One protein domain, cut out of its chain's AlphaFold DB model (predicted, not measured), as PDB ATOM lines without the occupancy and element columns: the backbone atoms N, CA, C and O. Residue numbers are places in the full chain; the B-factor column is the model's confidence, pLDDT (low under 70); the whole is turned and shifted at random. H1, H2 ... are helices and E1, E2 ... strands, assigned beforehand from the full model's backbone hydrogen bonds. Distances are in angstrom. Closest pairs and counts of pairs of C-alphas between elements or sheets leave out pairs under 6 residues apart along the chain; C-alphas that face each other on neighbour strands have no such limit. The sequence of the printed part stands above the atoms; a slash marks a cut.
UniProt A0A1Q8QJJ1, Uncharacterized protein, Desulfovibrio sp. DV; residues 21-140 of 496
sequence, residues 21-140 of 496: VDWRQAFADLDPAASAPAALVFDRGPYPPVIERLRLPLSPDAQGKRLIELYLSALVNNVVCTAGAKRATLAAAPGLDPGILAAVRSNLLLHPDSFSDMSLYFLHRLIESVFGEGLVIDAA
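AT A GLANCE: This is residues 21 to 140 of the 496 residues of an uncharacterized protein of Desulfovibrio sp. DV (UniProt A0A1Q8QJJ1). Four strands, E2, E1, E3 and E4, form a twisted wall with one bare face, and the long helix H2 lies over the other face, with H3 packed slantwise on it. H1 lies over the E2 edge on the same face as H2, H5 lies by one end of the sheet, and little H4 follows H3 away from the sheet. The printed part has 120 residues, with five named helices and four named strands in the order H1 E1 E2 H2 E3 H3 H4 H5 E4; the mixed sheet runs E2 E1 E3 E4. The class is mixed, helices and strands; the whole is compact, with a radius of gyration of the C-alphas of 14.2 A and spans of 43 by 30 by 26 A.

HOW THE PARTS SIT: H1, residues 21 to 28, is on the sheet over the edge strand E2, residues 47 to 57; their closest C-alphas, Phe 27 and Arg 55, are 6.1 A apart. E1, residues 35 to 44, and E2 are an antiparallel hairpin, with N 38 and O 54 within hydrogen-bond range at 2.8 A. H2, residues 62 to 83, is over E1 and E3, residues 87 to 92, at a height over the sheet of 8.7 A. E1 and E3 are antiparallel, with N 41 and O 89 2.8 A apart. E2, H2 and E3 form a split strand-helix-strand unit, two strands running the same way with E1 between them; its crossover is right-handed. H3, residues 98 to 110, touches H2 at a steep tilt of 47 degrees, the same way; their closest C-alphas, Ser 73 and Val 104, are 5.3 A apart. H2 and H3 on one face of the sheet make two layers, helices and strands. H4, residues 112 to 115, only just touches H3, only at the corner, with 3 pairs of C-alphas within 8 A; the closest, Asn 107 and Phe 115, are 6.1 A apart. H5, residues 121 to 131, only grazes the sheet with residues 127 to 131. E3, H3, H4, H5 and E4, residues 136 to 139, form a strand-helix-strand unit, two parallel neighbour strands with helices between; N 88 and O 136 are 2.8 A apart. Every O i to N i+4 pair is within hydrogen-bond range in H1, H2, H3 and H5; H4 is too short for one.

IN THESE COORDINATES: H1 begins at C-alpha 21 (134.969, 118.527, 140.150). E1 is 28.6 A long, E2 31.5 A, H2 31.8 A, E3 16.3 A, H3 16.6 A and H5 15.3 A. E4 ends at C-alpha 139 (130.923, 142.966, 141.509).

THE WHOLE: The C-alphas of Ala 33 and Ser 129, the two farthest apart, are 43.5 A apart. The printed part has no cut and no long link. Mean pLDDT of the printed part is 91.0; residues 94 to 95 are under 70.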
ATOM      1  N   VAL A  21     136.199 119.221 140.564       92.38
ATOM      2  CA  VAL A  21     134.969 118.527 140.150       92.38
ATOM      3  C   VAL A  21     134.048 118.199 141.334       92.38
ATOM      4  O   VAL A  21     132.832 118.331 141.212       92.38
ATOM      5  N   ASP A  22     134.611 117.854 142.495       91.62
ATOM      6  CA  ASP A  22     133.828 117.564 143.701       91.62
ATOM      7  C   ASP A  22     133.250 118.867 144.274       91.62
ATOM      8  O   ASP A  22     132.106 118.901 144.722       91.62
ATOM      9  N   TRP A  23     134.002 119.972 144.184       92.75
ATOM     10  CA  TRP A  23     133.514 121.300 144.572       92.75
ATOM     11  C   TRP A  23     132.356 121.733 143.690       92.75
ATOM     12  O   TRP A  23     131.330 122.167 144.199       92.75
ATOM     13  N   ARG A  24     132.480 121.568 142.370       91.19
ATOM     14  CA  ARG A  24     131.406 121.894 141.426       91.19
ATOM     15  C   ARG A  24     130.112 121.173 141.771       91.19
ATOM     16  O   ARG A  24     129.069 121.820 141.784       91.19
ATOM     17  N   GLN A  25     130.193 119.875 142.061       90.19
ATOM     18  CA  GLN A  25     129.028 119.092 142.457       90.19
ATOM     19  C   GLN A  25     128.434 119.628 143.764       90.19
ATOM     20  O   GLN A  25     127.255 119.954 143.801       90.19
ATOM     21  N   ALA A  26     129.258 119.844 144.790       90.50
ATOM     22  CA  ALA A  26     128.796 120.375 146.071       90.50
ATOM     23  C   ALA A  26     128.135 121.763 145.954       90.50
ATOM     24  O   ALA A  26     127.114 122.012 146.586       90.50
ATOM     25  N   PHE A  27     128.679 122.666 145.131       91.69
ATOM     26  CA  PHE A  27     128.074 123.977 144.871       91.69
ATOM     27  C   PHE A  27     126.774 123.876 144.056       91.69
ATOM     28  O   PHE A  27     125.878 124.702 144.243       91.69
ATOM     29  N   ALA A  28     126.663 122.898 143.151       89.69
ATOM     30  CA  ALA A  28     125.444 122.640 142.384       89.69
ATOM     31  C   ALA A  28     124.328 122.024 143.245       89.69
ATOM     32  O   ALA A  28     123.161 122.353 143.036       89.69
ATOM     33  N   ASP A  29     124.694 121.204 144.232       89.75
ATOM     34  CA  ASP A  29     123.776 120.490 145.132       89.75
ATOM     35  C   ASP A  29     123.344 121.307 146.359       89.75
ATOM     36  O   ASP A  29     122.568 120.818 147.181       89.75
ATOM     37  N   LEU A  30     123.824 122.548 146.501       89.69
ATOM     38  CA  LEU A  30     123.422 123.428 147.597       89.69
ATOM     39  C   LEU A  30     121.897 123.573 147.668       89.69
ATOM     40  O   LEU A  30     121.257 123.987 146.698       89.69
ATOM     41  N   ASP A  31     121.343 123.327 148.861       89.38
ATOM     42  CA  ASP A  31     119.918 123.503 149.142       89.38
ATOM     43  C   ASP A  31     119.471 124.918 148.726       89.38
ATOM     44  O   ASP A  31     120.022 125.914 149.223       89.38
ATOM     45  N   PRO A  32     118.483 125.052 147.818       89.69
ATOM     46  CA  PRO A  32     117.940 126.342 147.420       89.69
ATOM     47  C   PRO A  32     117.434 127.212 148.575       89.69
ATOM     48  O   PRO A  32     117.426 128.430 148.418       89.69
ATOM     49  N   ALA A  33     117.030 126.621 149.706       89.81
ATOM     50  CA  ALA A  33     116.596 127.348 150.897       89.81
ATOM     51  C   ALA A  33     117.764 127.921 151.724       89.81
ATOM     52  O   ALA A  33     117.581 128.902 152.444       89.81
ATOM     53  N   ALA A  34     118.967 127.347 151.605       88.19
ATOM     54  CA  ALA A  34     120.170 127.756 152.339       88.19
ATOM     55  C   ALA A  34     121.226 128.449 151.452       88.19
ATOM     56  O   ALA A  34     122.332 128.765 151.903       88.19
ATOM     57  N   SER A  35     120.902 128.700 150.183       90.94
ATOM     58  CA  SER A  35     121.816 129.278 149.199       90.94
ATOM     59  C   SER A  35     121.123 130.291 148.294       90.94
ATOM     60  O   SER A  35     119.908 130.267 148.101       90.94
ATOM     61  N   ALA A  36     121.913 131.164 147.681       89.00
ATOM     62  CA  ALA A  36     121.431 132.173 146.759       89.00
ATOM     63  C   ALA A  36     122.060 132.031 145.367       89.00
ATOM     64  O   ALA A  36     123.208 131.592 145.253       89.00
ATOM     65  N   PRO A  37     121.330 132.391 144.295       90.06
ATOM     66  CA  PRO A  37     121.875 132.370 142.948       90.06
ATOM     67  C   PRO A  37     122.953 133.448 142.768       90.06
ATOM     68  O   PRO A  37     122.826 134.582 143.237       90.06
ATOM     69  N   ALA A  38     123.993 133.084 142.026       90.56
ATOM     70  CA  ALA A  38     125.056 133.969 141.587       90.56
ATOM     71  C   ALA A  38     125.463 133.661 140.139       90.56
ATOM     72  O   ALA A  38     125.203 132.579 139.603       90.56
ATOM     73  N   ALA A  39     126.110 134.625 139.497       91.81
ATOM     74  CA  ALA A  39     126.670 134.481 138.168       91.81
ATOM     75  C   ALA A  39     128.011 135.210 138.050       91.81
ATOM     76  O   ALA A  39     128.164 136.321 138.555       91.81
ATOM     77  N   LEU A  40     128.960 134.605 137.339       93.38
ATOM     78  CA  LEU A  40     130.134 135.293 136.806       93.38
ATOM     79  C   LEU A  40     129.882 135.596 135.329       93.38
ATOM     80  O   LEU A  40     129.643 134.684 134.536       93.38
ATOM     81  N   VAL A  41     129.929 136.875 134.971       93.56
ATOM     82  CA  VAL A  41     129.782 137.361 133.597       93.56
ATOM     83  C   VAL A  41     131.152 137.779 133.084       93.56
ATOM     84  O   VAL A  41     131.804 138.638 133.672       93.56
ATOM     85  N   PHE A  42     131.588 137.167 131.990       94.81
ATOM     86  CA  PHE A  42     132.891 137.400 131.386       94.81
ATOM     87  C   PHE A  42     132.736 138.232 130.114       94.81
ATOM     88  O   PHE A  42     132.184 137.752 129.119       94.81
ATOM     89  N   ASP A  43     133.236 139.466 130.149       93.62
ATOM     90  CA  ASP A  43     133.330 140.341 128.981       93.62
ATOM     91  C   ASP A  43     134.560 139.958 128.158       93.62
ATOM     92  O   ASP A  43     135.700 139.964 128.639       93.62
ATOM     93  N   ARG A  44     134.306 139.619 126.896       93.00
ATOM     94  CA  ARG A  44     135.301 139.141 125.939       93.00
ATOM     95  C   ARG A  44     135.503 140.130 124.794       93.00
ATOM     96  O   ARG A  44     136.011 139.741 123.748       93.00
ATOM     97  N   GLY A  45     135.113 141.395 124.970       88.69
ATOM     98  CA  GLY A  45     135.238 142.441 123.960       88.69
ATOM     99  C   GLY A  45     134.465 142.082 122.685       88.69
ATOM    100  O   GLY A  45     133.237 142.094 122.717       88.69
ATOM    101  N   PRO A  46     135.146 141.778 121.561       87.00
ATOM    102  CA  PRO A  46     134.472 141.438 120.308       87.00
ATOM    103  C   PRO A  46     133.827 140.041 120.296       87.00
ATOM    104  O   PRO A  46     133.019 139.763 119.412       87.00
ATOM    105  N   TYR A  47     134.172 139.151 121.235       88.94
ATOM    106  CA  TYR A  47     133.623 137.793 121.276       88.94
ATOM    107  C   TYR A  47     132.371 137.708 122.163       88.94
ATOM    108  O   TYR A  47     132.242 138.473 123.123       88.94
ATOM    109  N   PRO A  48     131.464 136.740 121.915       88.00
ATOM    110  CA  PRO A  48     130.296 136.530 122.765       88.00
ATOM    111  C   PRO A  48     130.687 136.315 124.235       88.00
ATOM    112  O   PRO A  48     131.640 135.566 124.488       88.00
ATOM    113  N   PRO A  49     129.961 136.913 125.199       89.81
ATOM    114  CA  PRO A  49     130.278 136.774 126.614       89.81
ATOM    115  C   PRO A  49     130.107 135.329 127.086       89.81
ATOM    116  O   PRO A  49     129.275 134.576 126.571       89.81
ATOM    117  N   VAL A  50     130.873 134.951 128.109       91.56
ATOM    118  CA  VAL A  50     130.683 133.682 128.828       91.56
ATOM    119  C   VAL A  50     129.980 133.981 130.144       91.56
ATOM    120  O   VAL A  50     130.293 134.964 130.808       91.56
ATOM    121  N   ILE A  51     129.005 133.154 130.515       91.25
ATOM    122  CA  ILE A  51     128.239 133.320 131.751       91.25
ATOM    123  C   ILE A  51     128.255 132.002 132.513       91.25
ATOM    124  O   ILE A  51     127.733 130.992 132.041       91.25
ATOM    125  N   GLU A  52     128.813 132.040 133.717       91.94
ATOM    126  CA  GLU A  52     128.856 130.922 134.653       91.94
ATOM    127  C   GLU A  52     127.818 131.134 135.745       91.94
ATOM    128  O   GLU A  52     127.953 132.052 136.551       91.94
ATOM    129  N   ARG A  53     126.773 130.302 135.772       89.62
ATOM    130  CA  ARG A  53     125.730 130.345 136.807       89.62
ATOM    131  C   ARG A  53     126.058 129.351 137.916       89.62
ATOM    132  O   ARG A  53     126.427 128.214 137.634       89.62
ATOM    133  N   LEU A  54     125.895 129.778 139.161       91.38
ATOM    134  CA  LEU A  54     126.162 128.971 140.347       91.38
ATOM    135  C   LEU A  54     125.258 129.383 141.517       91.38
ATOM    136  O   LEU A  54     124.511 130.359 141.436       91.38
ATOM    137  N   ARG A  55     125.337 128.637 142.618       90.88
ATOM    138  CA  ARG A  55     124.740 128.997 143.906       90.88
ATOM    139  C   ARG A  55     125.835 129.237 144.932       90.88
ATOM    140  O   ARG A  55     126.883 128.607 144.856       90.88
ATOM    141  N   LEU A  56     125.600 130.145 145.873       91.44
ATOM    142  CA  LEU A  56     126.495 130.432 146.995       91.44
ATOM    143  C   LEU A  56     125.736 130.260 148.322       91.44
ATOM    144  O   LEU A  56     124.577 130.671 148.393       91.44
ATOM    145  N   PRO A  57     126.341 129.685 149.375       90.06
ATOM    146  CA  PRO A  57     125.712 129.591 150.696       90.06
ATOM    147  C   PRO A  57     125.345 130.972 151.266       90.06
ATOM    148  O   PRO A  57     126.118 131.920 151.127       90.06
ATOM    149  N   LEU A  58     124.198 131.087 151.949       86.94
ATOM    150  CA  LEU A  58     123.724 132.352 152.541       86.94
ATOM    151  C   LEU A  58     124.465 132.750 153.828       86.94
ATOM    152  O   LEU A  58     124.549 133.931 154.158       86.94
ATOM    153  N   SER A  59     124.963 131.784 154.599       84.81
ATOM    154  CA  SER A  59     125.633 132.034 155.886       84.81
ATOM    155  C   SER A  59     126.820 131.088 156.092       84.81
ATOM    156  O   SER A  59     126.790 130.255 156.997       84.81
ATOM    157  N   PRO A  60     127.856 131.170 155.235       87.69
ATOM    158  CA  PRO A  60     129.033 130.323 155.360       87.69
ATOM    159  C   PRO A  60     129.847 130.692 156.606       87.69
ATOM    160  O   PRO A  60     130.046 131.874 156.912       87.69
ATOM    161  N   ASP A  61     130.367 129.678 157.293       88.69
ATOM    162  CA  ASP A  61     131.388 129.850 158.325       88.69
ATOM    163  C   ASP A  61     132.753 130.230 157.704       88.69
ATOM    164  O   ASP A  61     132.873 130.480 156.502       88.69
ATOM    165  N   ALA A  62     133.814 130.304 158.513       89.44
ATOM    166  CA  ALA A  62     135.141 130.679 158.016       89.44
ATOM    167  C   ALA A  62     135.690 129.701 156.954       89.44
ATOM    168  O   ALA A  62     136.317 130.132 155.983       89.44
ATOM    169  N   GLN A  63     135.435 128.399 157.116       88.38
ATOM    170  CA  GLN A  63     135.852 127.366 156.167       88.38
ATOM    171  C   GLN A  63     135.075 127.499 154.849       88.38
ATOM    172  O   GLN A  63     135.681 127.521 153.775       88.38
ATOM    173  N   GLY A  64     133.755 127.676 154.928       89.88
ATOM    174  CA  GLY A  64     132.877 127.903 153.785       89.88
ATOM    175  C   GLY A  64     133.221 129.181 153.025       89.88
ATOM    176  O   GLY A  64     133.278 129.160 151.796       89.88
ATOM    177  N   LYS A  65     133.540 130.280 153.724       91.94
ATOM    178  CA  LYS A  65     134.017 131.522 153.088       91.94
ATOM    179  C   LYS A  65     135.279 131.266 152.272       91.94
ATOM    180  O   LYS A  65     135.307 131.593 151.088       91.94
ATOM    181  N   ARG A  66     136.277 130.593 152.856       91.38
ATOM    182  CA  ARG A  66     137.519 130.260 152.145       91.38
ATOM    183  C   ARG A  66     137.276 129.361 150.929       91.38
ATOM    184  O   ARG A  66     137.916 129.545 149.894       91.38
ATOM    185  N   LEU A  67     136.351 128.408 151.031       92.12
ATOM    186  CA  LEU A  67     135.984 127.544 149.911       92.12
ATOM    187  C   LEU A  67     135.342 128.342 148.765       92.12
ATOM    188  O   LEU A  67     135.706 128.134 147.610       92.12
ATOM    189  N   ILE A  68     134.452 129.292 149.071       94.19
ATOM    190  CA  ILE A  68     133.846 130.186 148.071       94.19
ATOM    191  C   ILE A  68     134.920 131.022 147.367       94.19
ATOM    192  O   ILE A  68     134.934 131.086 146.138       94.19
ATOM    193  N   GLU A  69     135.844 131.626 148.120       95.00
ATOM    194  CA  GLU A  69     136.954 132.410 147.561       95.00
ATOM    195  C   GLU A  69     137.781 131.592 146.562       95.00
ATOM    196  O   GLU A  69     138.047 132.040 145.444       95.00
ATOM    197  N   LEU A  70     138.185 130.382 146.956       95.31
ATOM    198  CA  LEU A  70     139.006 129.502 146.128       95.31
ATOM    199  C   LEU A  70     138.234 129.005 144.908       95.31
ATOM    200  O   LEU A  70     138.763 129.042 143.798       95.31
ATOM    201  N   TYR A  71     136.979 128.597 145.091       96.00
ATOM    202  CA  TYR A  71     136.144 128.117 144.000       96.00
ATOM    203  C   TYR A  71     135.919 129.201 142.943       96.00
ATOM    204  O   TYR A  71     136.181 128.967 141.765       96.00
ATOM    205  N   LEU A  72     135.536 130.416 143.349       96.88
ATOM    206  CA  LEU A  72     135.378 131.546 142.429       96.88
ATOM    207  C   LEU A  72     136.691 131.891 141.717       96.88
ATOM    208  O   LEU A  72     136.680 132.152 140.515       96.88
ATOM    209  N   SER A  73     137.824 131.843 142.428       97.12
ATOM    210  CA  SER A  73     139.136 132.099 141.822       97.12
ATOM    211  C   SER A  73     139.472 131.058 140.739       97.12
ATOM    212  O   SER A  73     139.914 131.418 139.649       97.12
ATOM    213  N   ALA A  74     139.200 129.775 141.003       96.75
ATOM    214  CA  ALA A  74     139.385 128.694 140.037       96.75
ATOM    215  C   ALA A  74     138.441 128.821 138.828       96.75
ATOM    216  O   ALA A  74     138.875 128.629 137.693       96.75
ATOM    217  N   LEU A  75     137.170 129.192 139.041       96.25
ATOM    218  CA  LEU A  75     136.210 129.430 137.957       96.25
ATOM    219  C   LEU A  75     136.665 130.550 137.024       96.25
ATOM    220  O   LEU A  75     136.646 130.371 135.806       96.25
ATOM    221  N   VAL A  76     137.085 131.685 137.592       97.25
ATOM    222  CA  VAL A  76     137.574 132.825 136.810       97.25
ATOM    223  C   VAL A  76     138.805 132.426 136.004       97.25
ATOM    224  O   VAL A  76     138.800 132.623 134.792       97.25
ATOM    225  N   ASN A  77     139.802 131.790 136.630       97.12
ATOM    226  CA  ASN A  77     140.975 131.286 135.916       97.12
ATOM    227  C   ASN A  77     140.578 130.378 134.744       97.12
ATOM    228  O   ASN A  77     140.975 130.622 133.609       97.12
ATOM    229  N   ASN A  78     139.744 129.365 134.995       96.75
ATOM    230  CA  ASN A  78     139.435 128.341 133.997       96.75
ATOM    231  C   ASN A  78     138.695 128.898 132.772       96.75
ATOM    232  O   ASN A  78     138.967 128.489 131.636       96.75
ATOM    233  N   VAL A  79     137.785 129.855 132.976       95.94
ATOM    234  CA  VAL A  79     137.119 130.543 131.862       95.94
ATOM    235  C   VAL A  79     138.106 131.428 131.104       95.94
ATOM    236  O   VAL A  79     138.134 131.390 129.877       95.94
ATOM    237  N   VAL A  80     138.951 132.185 131.805       96.06
ATOM    238  CA  VAL A  80     139.934 133.072 131.169       96.06
ATOM    239  C   VAL A  80     140.975 132.276 130.366       96.06
ATOM    240  O   VAL A  80     141.282 132.671 129.245       96.06
ATOM    241  N   CYS A  81     141.445 131.123 130.853       95.25
ATOM    242  CA  CYS A  81     142.361 130.241 130.117       95.25
ATOM    243  C   CYS A  81     141.777 129.739 128.791       95.25
ATOM    244  O   CYS A  81     142.489 129.613 127.801       95.25
ATOM    245  N   THR A  82     140.483 129.417 128.756       93.75
ATOM    246  CA  THR A  82     139.874 128.774 127.581       93.75
ATOM    247  C   THR A  82     139.255 129.780 126.630       93.75
ATOM    248  O   THR A  82     139.482 129.711 125.426       93.75
ATOM    249  N   ALA A  83     138.489 130.731 127.151       93.19
ATOM    250  CA  ALA A  83     137.731 131.685 126.358       93.19
ATOM    251  C   ALA A  83     138.455 133.028 126.176       93.19
ATOM    252  O   ALA A  83     138.197 133.711 125.182       93.19
ATOM    253  N   GLY A  84     139.334 133.406 127.112       94.81
ATOM    254  CA  GLY A  84     139.857 134.767 127.244       94.81
ATOM    255  C   GLY A  84     138.769 135.748 127.692       94.81
ATOM    256  O   GLY A  84     137.639 135.685 127.212       94.81
ATOM    257  N   ALA A  85     139.091 136.659 128.610       95.44
ATOM    258  CA  ALA A  85     138.200 137.745 129.018       95.44
ATOM    259  C   ALA A  85     139.010 138.916 129.578       95.44
ATOM    260  O   ALA A  85     140.018 138.703 130.251       95.44
ATOM    261  N   LYS A  86     138.543 140.141 129.335       94.81
ATOM    262  CA  LYS A  86     139.131 141.364 129.905       94.81
ATOM    263  C   LYS A  86     138.488 141.763 131.230       94.81
ATOM    264  O   LYS A  86     139.082 142.486 132.024       94.81
ATOM    265  N   ARG A  87     137.273 141.273 131.496       96.31
ATOM    266  CA  ARG A  87     136.562 141.520 132.751       96.31
ATOM    267  C   ARG A  87     135.758 140.306 133.194       96.31
ATOM    268  O   ARG A  87     135.106 139.674 132.368       96.31
ATOM    269  N   ALA A  88     135.783 140.023 134.491       96.19
ATOM    270  CA  ALA A  88     134.917 139.062 135.162       96.19
ATOM    271  C   ALA A  88     134.092 139.784 136.238       96.19
ATOM    272  O   ALA A  88     134.629 140.250 137.243       96.19
ATOM    273  N   THR A  89     132.785 139.865 136.024       94.06
ATOM    274  CA  THR A  89     131.845 140.547 136.916       94.06
ATOM    275  C   THR A  89     131.022 139.527 137.690       94.06
ATOM    276  O   THR A  89     130.315 138.711 137.100       94.06
ATOM    277  N   LEU A  90     131.094 139.579 139.019       91.88
ATOM    278  CA  LEU A  90     130.341 138.715 139.921       91.88
ATOM    279  C   LEU A  90     129.025 139.382 140.339       91.88
ATOM    280  O   LEU A  90     129.011 140.420 141.000       91.88
ATOM    281  N   ALA A  91     127.908 138.767 139.970       88.44
ATOM    282  CA  ALA A  91     126.566 139.156 140.387       88.44
ATOM    283  C   ALA A  91     126.010 138.106 141.357       88.44
ATOM    284  O   ALA A  91     125.999 136.922 141.036       88.44
ATOM    285  N   ALA A  92     125.537 138.515 142.534       84.94
ATOM    286  CA  ALA A  92     124.936 137.620 143.525       84.94
ATOM    287  C   ALA A  92     123.763 138.318 144.223       84.94
ATOM    288  O   ALA A  92     123.872 139.490 144.579       84.94
ATOM    289  N   ALA A  93     122.658 137.612 144.451       71.94
ATOM    290  CA  ALA A  93     121.578 138.083 145.327       71.94
ATOM    291  C   ALA A  93     121.843 137.568 146.755       71.94
ATOM    292  O   ALA A  93     122.204 136.400 146.853       71.94
ATOM    293  N   PRO A  94     121.701 138.332 147.865       66.12
ATOM    294  CA  PRO A  94     121.344 139.748 148.080       66.12
ATOM    295  C   PRO A  94     122.560 140.708 148.100       66.12
ATOM    296  O   PRO A  94     122.596 141.678 148.856       66.12
ATOM    297  N   GLY A  95     123.572 140.439 147.277       67.94
ATOM    298  CA  GLY A  95     124.892 141.061 147.340       67.94
ATOM    299  C   GLY A  95     125.939 140.074 147.857       67.94
ATOM    300  O   GLY A  95     125.637 139.170 148.634       67.94
ATOM    301  N   LEU A  96     127.176 140.222 147.388       76.38
ATOM    302  CA  LEU A  96     128.306 139.397 147.812       76.38
ATOM    303  C   LEU A  96     129.018 140.049 149.003       76.38
ATOM    304  O   LEU A  96     129.213 141.264 148.996       76.38
ATOM    305  N   ASP A  97     129.473 139.245 149.971       83.75
ATOM    306  CA  ASP A  97     130.433 139.692 150.991       83.75
ATOM    307  C   ASP A  97     131.645 140.357 150.292       83.75
ATOM    308  O   ASP A  97     132.350 139.688 149.522       83.75
ATOM    309  N   PRO A  98     131.911 141.660 150.522       86.25
ATOM    310  CA  PRO A  98     133.028 142.361 149.892       86.25
ATOM    311  C   PRO A  98     134.391 141.712 150.173       86.25
ATOM    312  O   PRO A  98     135.300 141.819 149.345       86.25
ATOM    313  N   GLY A  99     134.529 141.010 151.304       90.88
ATOM    314  CA  GLY A  99     135.732 140.255 151.650       90.88
ATOM    315  C   GLY A  99     136.017 139.116 150.671       90.88
ATOM    316  O   GLY A  99     137.171 138.914 150.297       90.88
ATOM    317  N   ILE A 100     134.975 138.444 150.167       92.62
ATOM    318  CA  ILE A 100     135.120 137.374 149.169       92.62
ATOM    319  C   ILE A 100     135.664 137.949 147.859       92.62
ATOM    320  O   ILE A 100     136.620 137.413 147.299       92.62
ATOM    321  N   LEU A 101     135.111 139.070 147.379       92.69
ATOM    322  CA  LEU A 101     135.608 139.716 146.157       92.69
ATOM    323  C   LEU A 101     137.066 140.169 146.313       92.69
ATOM    324  O   LEU A 101     137.872 139.995 145.397       92.69
ATOM    325  N   ALA A 102     137.413 140.745 147.467       94.81
ATOM    326  CA  ALA A 102     138.778 141.166 147.761       94.81
ATOM    327  C   ALA A 102     139.755 139.978 147.769       94.81
ATOM    328  O   ALA A 102     140.841 140.078 147.199       94.81
ATOM    329  N   ALA A 103     139.356 138.840 148.339       95.00
ATOM    330  CA  ALA A 103     140.158 137.621 148.343       95.00
ATOM    331  C   ALA A 103     140.328 137.025 146.937       95.00
ATOM    332  O   ALA A 103     141.443 136.661 146.570       95.00
ATOM    333  N   VAL A 104     139.272 136.992 146.114       95.75
ATOM    334  CA  VAL A 104     139.360 136.548 144.707       95.75
ATOM    335  C   VAL A 104     140.334 137.428 143.919       95.75
ATOM    336  O   VAL A 104     141.217 136.913 143.232       95.75
ATOM    337  N   ARG A 105     140.236 138.757 144.065       95.81
ATOM    338  CA  ARG A 105     141.193 139.705 143.468       95.81
ATOM    339  C   ARG A 105     142.615 139.473 143.968       95.81
ATOM    340  O   ARG A 105     143.538 139.496 143.167       95.81
ATOM    341  N   SER A 106     142.794 139.243 145.266       94.31
ATOM    342  CA  SER A 106     144.111 138.983 145.849       94.31
ATOM    343  C   SER A 106     144.747 137.719 145.269       94.31
ATOM    344  O   SER A 106     145.876 137.763 144.779       94.31
ATOM    345  N   ASN A 107     143.988 136.619 145.233       93.50
ATOM    346  CA  ASN A 107     144.444 135.336 144.702       93.50
ATOM    347  C   ASN A 107     144.840 135.430 143.220       93.50
ATOM    348  O   ASN A 107     145.838 134.835 142.827       93.50
ATOM    349  N   LEU A 108     144.056 136.144 142.404       94.50
ATOM    350  CA  LEU A 108     144.257 136.186 140.954       94.50
ATOM    351  C   LEU A 108     145.202 137.301 140.505       94.50
ATOM    352  O   LEU A 108     146.006 137.066 139.620       94.50
ATOM    353  N   LEU A 109     145.131 138.498 141.093       93.31
ATOM    354  CA  LEU A 109     145.797 139.695 140.560       93.31
ATOM    355  C   LEU A 109     147.051 140.106 141.338       93.31
ATOM    356  O   LEU A 109     147.968 140.665 140.743       93.31
ATOM    357  N   LEU A 110     147.104 139.864 142.654       87.38
ATOM    358  CA  LEU A 110     148.196 140.366 143.505       87.38
ATOM    359  C   LEU A 110     149.335 139.357 143.693       87.38
ATOM    360  O   LEU A 110     150.478 139.760 143.902       87.38
ATOM    361  N   HIS A 111     149.040 138.058 143.610       82.06
ATOM    362  CA  HIS A 111     150.007 136.985 143.866       82.06
ATOM    363  C   HIS A 111     150.064 135.954 142.721       82.06
ATOM    364  O   HIS A 111     149.827 134.766 142.952       82.06
ATOM    365  N   PRO A 112     150.393 136.376 141.482       83.56
ATOM    366  CA  PRO A 112     150.274 135.537 140.285       83.56
ATOM    367  C   PRO A 112     151.105 134.245 140.336       83.56
ATOM    368  O   PRO A 112     150.684 133.231 139.782       83.56
ATOM    369  N   ASP A 113     152.243 134.254 141.033       86.00
ATOM    370  CA  ASP A 113     153.130 133.087 141.165       86.00
ATOM    371  C   ASP A 113     152.724 132.130 142.294       86.00
ATOM    372  O   ASP A 113     153.201 131.002 142.364       86.00
ATOM    373  N   SER A 114     151.846 132.564 143.201       86.06
ATOM    374  CA  SER A 114     151.333 131.730 144.299       86.06
ATOM    375  C   SER A 114     149.969 131.121 143.980       86.06
ATOM    376  O   SER A 114     149.455 130.313 144.751       86.06
ATOM    377  N   PHE A 115     149.359 131.486 142.853       91.75
ATOM    378  CA  PHE A 115     148.042 130.984 142.491       91.75
ATOM    379  C   PHE A 115     148.071 129.498 142.128       91.75
ATOM    380  O   PHE A 115     147.307 128.708 142.679       91.75
ATOM    381  N   SER A 116     148.967 129.088 141.233       91.00
ATOM    382  CA  SER A 116     149.078 127.692 140.813       91.00
ATOM    383  C   SER A 116     150.522 127.305 140.511       91.00
ATOM    384  O   SER A 116     151.412 128.147 140.565       91.00
ATOM    385  N   ASP A 117     150.760 126.041 140.162       86.88
ATOM    386  CA  ASP A 117     152.039 125.592 139.587       86.88
ATOM    387  C   ASP A 117     152.359 126.232 138.216       86.88
ATOM    388  O   ASP A 117     153.423 125.996 137.637       86.88
ATOM    389  N   MET A 118     151.450 127.082 137.730       86.44
ATOM    390  CA  MET A 118     151.594 127.990 136.603       86.44
ATOM    391  C   MET A 118     151.433 129.455 137.019       86.44
ATOM    392  O   MET A 118     150.469 129.820 137.695       86.44
ATOM    393  N   SER A 119     152.364 130.309 136.576       86.12
ATOM    394  CA  SER A 119     152.352 131.747 136.876       86.12
ATOM    395  C   SER A 119     151.295 132.484 136.060       86.12
ATOM    396  O   SER A 119     151.418 132.585 134.837       86.12
ATOM    397  N   LEU A 120     150.309 133.092 136.729       91.19
ATOM    398  CA  LEU A 120     149.262 133.886 136.065       91.19
ATOM    399  C   LEU A 120     149.800 135.083 135.269       91.19
ATOM    400  O   LEU A 120     149.056 135.665 134.481       91.19
ATOM    401  N   TYR A 121     151.083 135.428 135.415       91.88
ATOM    402  CA  TYR A 121     151.719 136.472 134.621       91.88
ATOM    403  C   TYR A 121     151.559 136.228 133.113       91.88
ATOM    404  O   TYR A 121     151.194 137.152 132.390       91.88
ATOM    405  N   PHE A 122     151.720 134.986 132.642       92.12
ATOM    406  CA  PHE A 122     151.469 134.650 131.235       92.12
ATOM    407  C   PHE A 122     150.041 135.014 130.816       92.12
ATOM    408  O   PHE A 122     149.840 135.689 129.807       92.12
ATOM    409  N   LEU A 123     149.054 134.593 131.613       94.00
ATOM    410  CA  LEU A 123     147.642 134.779 131.302       94.00
ATOM    411  C   LEU A 123     147.265 136.263 131.305       94.00
ATOM    412  O   LEU A 123     146.606 136.728 130.381       94.00
ATOM    413  N   HIS A 124     147.728 137.029 132.293       94.81
ATOM    414  CA  HIS A 124     147.482 138.471 132.357       94.81
ATOM    415  C   HIS A 124     148.088 139.212 131.168       94.81
ATOM    416  O   HIS A 124     147.418 140.039 130.553       94.81
ATOM    417  N   ARG A 125     149.326 138.881 130.793       93.38
ATOM    418  CA  ARG A 125     149.984 139.485 129.631       93.38
ATOM    419  C   ARG A 125     149.307 139.115 128.316       93.38
ATOM    420  O   ARG A 125     149.235 139.946 127.414       93.38
ATOM    421  N   LEU A 126     148.780 137.898 128.208       94.75
ATOM    422  CA  LEU A 126     147.992 137.476 127.054       94.75
ATOM    423  C   LEU A 126     146.678 138.270 126.948       94.75
ATOM    424  O   LEU A 126     146.333 138.734 125.863       94.75
ATOM    425  N   ILE A 127     145.981 138.488 128.069       95.38
ATOM    426  CA  ILE A 127     144.777 139.338 128.137       95.38
ATOM    427  C   ILE A 127     145.109 140.766 127.693       95.38
ATOM    428  O   ILE A 127     144.451 141.278 126.790       95.38
ATOM    429  N   GLU A 128     146.159 141.374 128.251       93.50
ATOM    430  CA  GLU A 128     146.619 142.715 127.858       93.50
ATOM    431  C   GLU A 128     146.935 142.789 126.359       93.50
ATOM    432  O   GLU A 128     146.533 143.735 125.684       93.50
ATOM    433  N   SER A 129     147.614 141.774 125.814       90.50
ATOM    434  CA  SER A 129     147.976 141.714 124.395       90.50
ATOM    435  C   SER A 129     146.759 141.632 123.471       90.50
ATOM    436  O   SER A 129     146.768 142.223 122.389       90.50
ATOM    437  N   VAL A 130     145.720 140.896 123.869       92.75
ATOM    438  CA  VAL A 130     144.530 140.677 123.037       92.75
ATOM    439  C   VAL A 130     143.517 141.808 123.182       92.75
ATOM    440  O   VAL A 130     142.951 142.247 122.181       92.75
ATOM    441  N   PHE A 131     143.275 142.278 124.405       93.50
ATOM    442  CA  PHE A 131     142.196 143.218 124.707       93.50
ATOM    443  C   PHE A 131     142.673 144.660 124.925       93.50
ATOM    444  O   PHE A 131     141.842 145.562 124.989       93.50
ATOM    445  N   GLY A 132     143.987 144.893 125.019       91.81
ATOM    446  CA  GLY A 132     144.579 146.216 125.242       91.81
ATOM    447  C   GLY A 132     144.488 146.722 126.686       91.81
ATOM    448  O   GLY A 132     144.942 147.827 126.972       91.81
ATOM    449  N   GLU A 133     143.917 145.933 127.594       93.19
ATOM    450  CA  GLU A 133     143.759 146.251 129.013       93.19
ATOM    451  C   GLU A 133     143.955 145.000 129.878       93.19
ATOM    452  O   GLU A 133     143.789 143.873 129.408       93.19
ATOM    453  N   GLY A 134     144.330 145.201 131.143       93.69
ATOM    454  CA  GLY A 134     144.492 144.113 132.108       93.69
ATOM    455  C   GLY A 134     143.154 143.545 132.585       93.69
ATOM    456  O   GLY A 134     142.117 144.203 132.508       93.69
ATOM    457  N   LEU A 135     143.186 142.321 133.124       96.38
ATOM    458  CA  LEU A 135     142.002 141.664 133.679       96.38
ATOM    459  C   LEU A 135     141.412 142.470 134.843       96.38
ATOM    460  O   LEU A 135     142.068 142.696 135.860       96.38
ATOM    461  N   VAL A 136     140.133 142.821 134.731       96.19
ATOM    462  CA  VAL A 136     139.356 143.436 135.810       96.19
ATOM    463  C   VAL A 136     138.427 142.401 136.438       96.19
ATOM    464  O   VAL A 136     137.716 141.685 135.742       96.19
ATOM    465  N   ILE A 137     138.394 142.342 137.767       95.56
ATOM    466  CA  ILE A 137     137.434 141.518 138.511       95.56
ATOM    467  C   ILE A 137     136.601 142.459 139.364       95.56
ATOM    468  O   ILE A 137     137.168 143.206 140.159       95.56
ATOM    469  N   ASP A 138     135.283 142.460 139.229       92.62
ATOM    470  CA  ASP A 138     134.394 143.353 139.976       92.62
ATOM    471  C   ASP A 138     133.081 142.679 140.381       92.62
ATOM    472  O   ASP A 138     132.844 141.511 140.082       92.62
ATOM    473  N   ALA A 139     132.267 143.395 141.157       88.56
ATOM    474  CA  ALA A 139     130.923 142.966 141.509       88.56
ATOM    475  C   ALA A 139     129.908 143.926 140.901       88.56
ATOM    476  O   ALA A 139     130.108 145.143 140.924       88.56
ATOM    477  N   ALA A 140     128.801 143.384 140.403       81.31
ATOM    478  CA  ALA A 140     127.706 144.208 139.926       81.31
ATOM    479  C   ALA A 140     126.698 144.466 141.049       81.31
ATOM    480  O   ALA A 140     126.017 143.552 141.516       81.31
TER     481      ALA A 140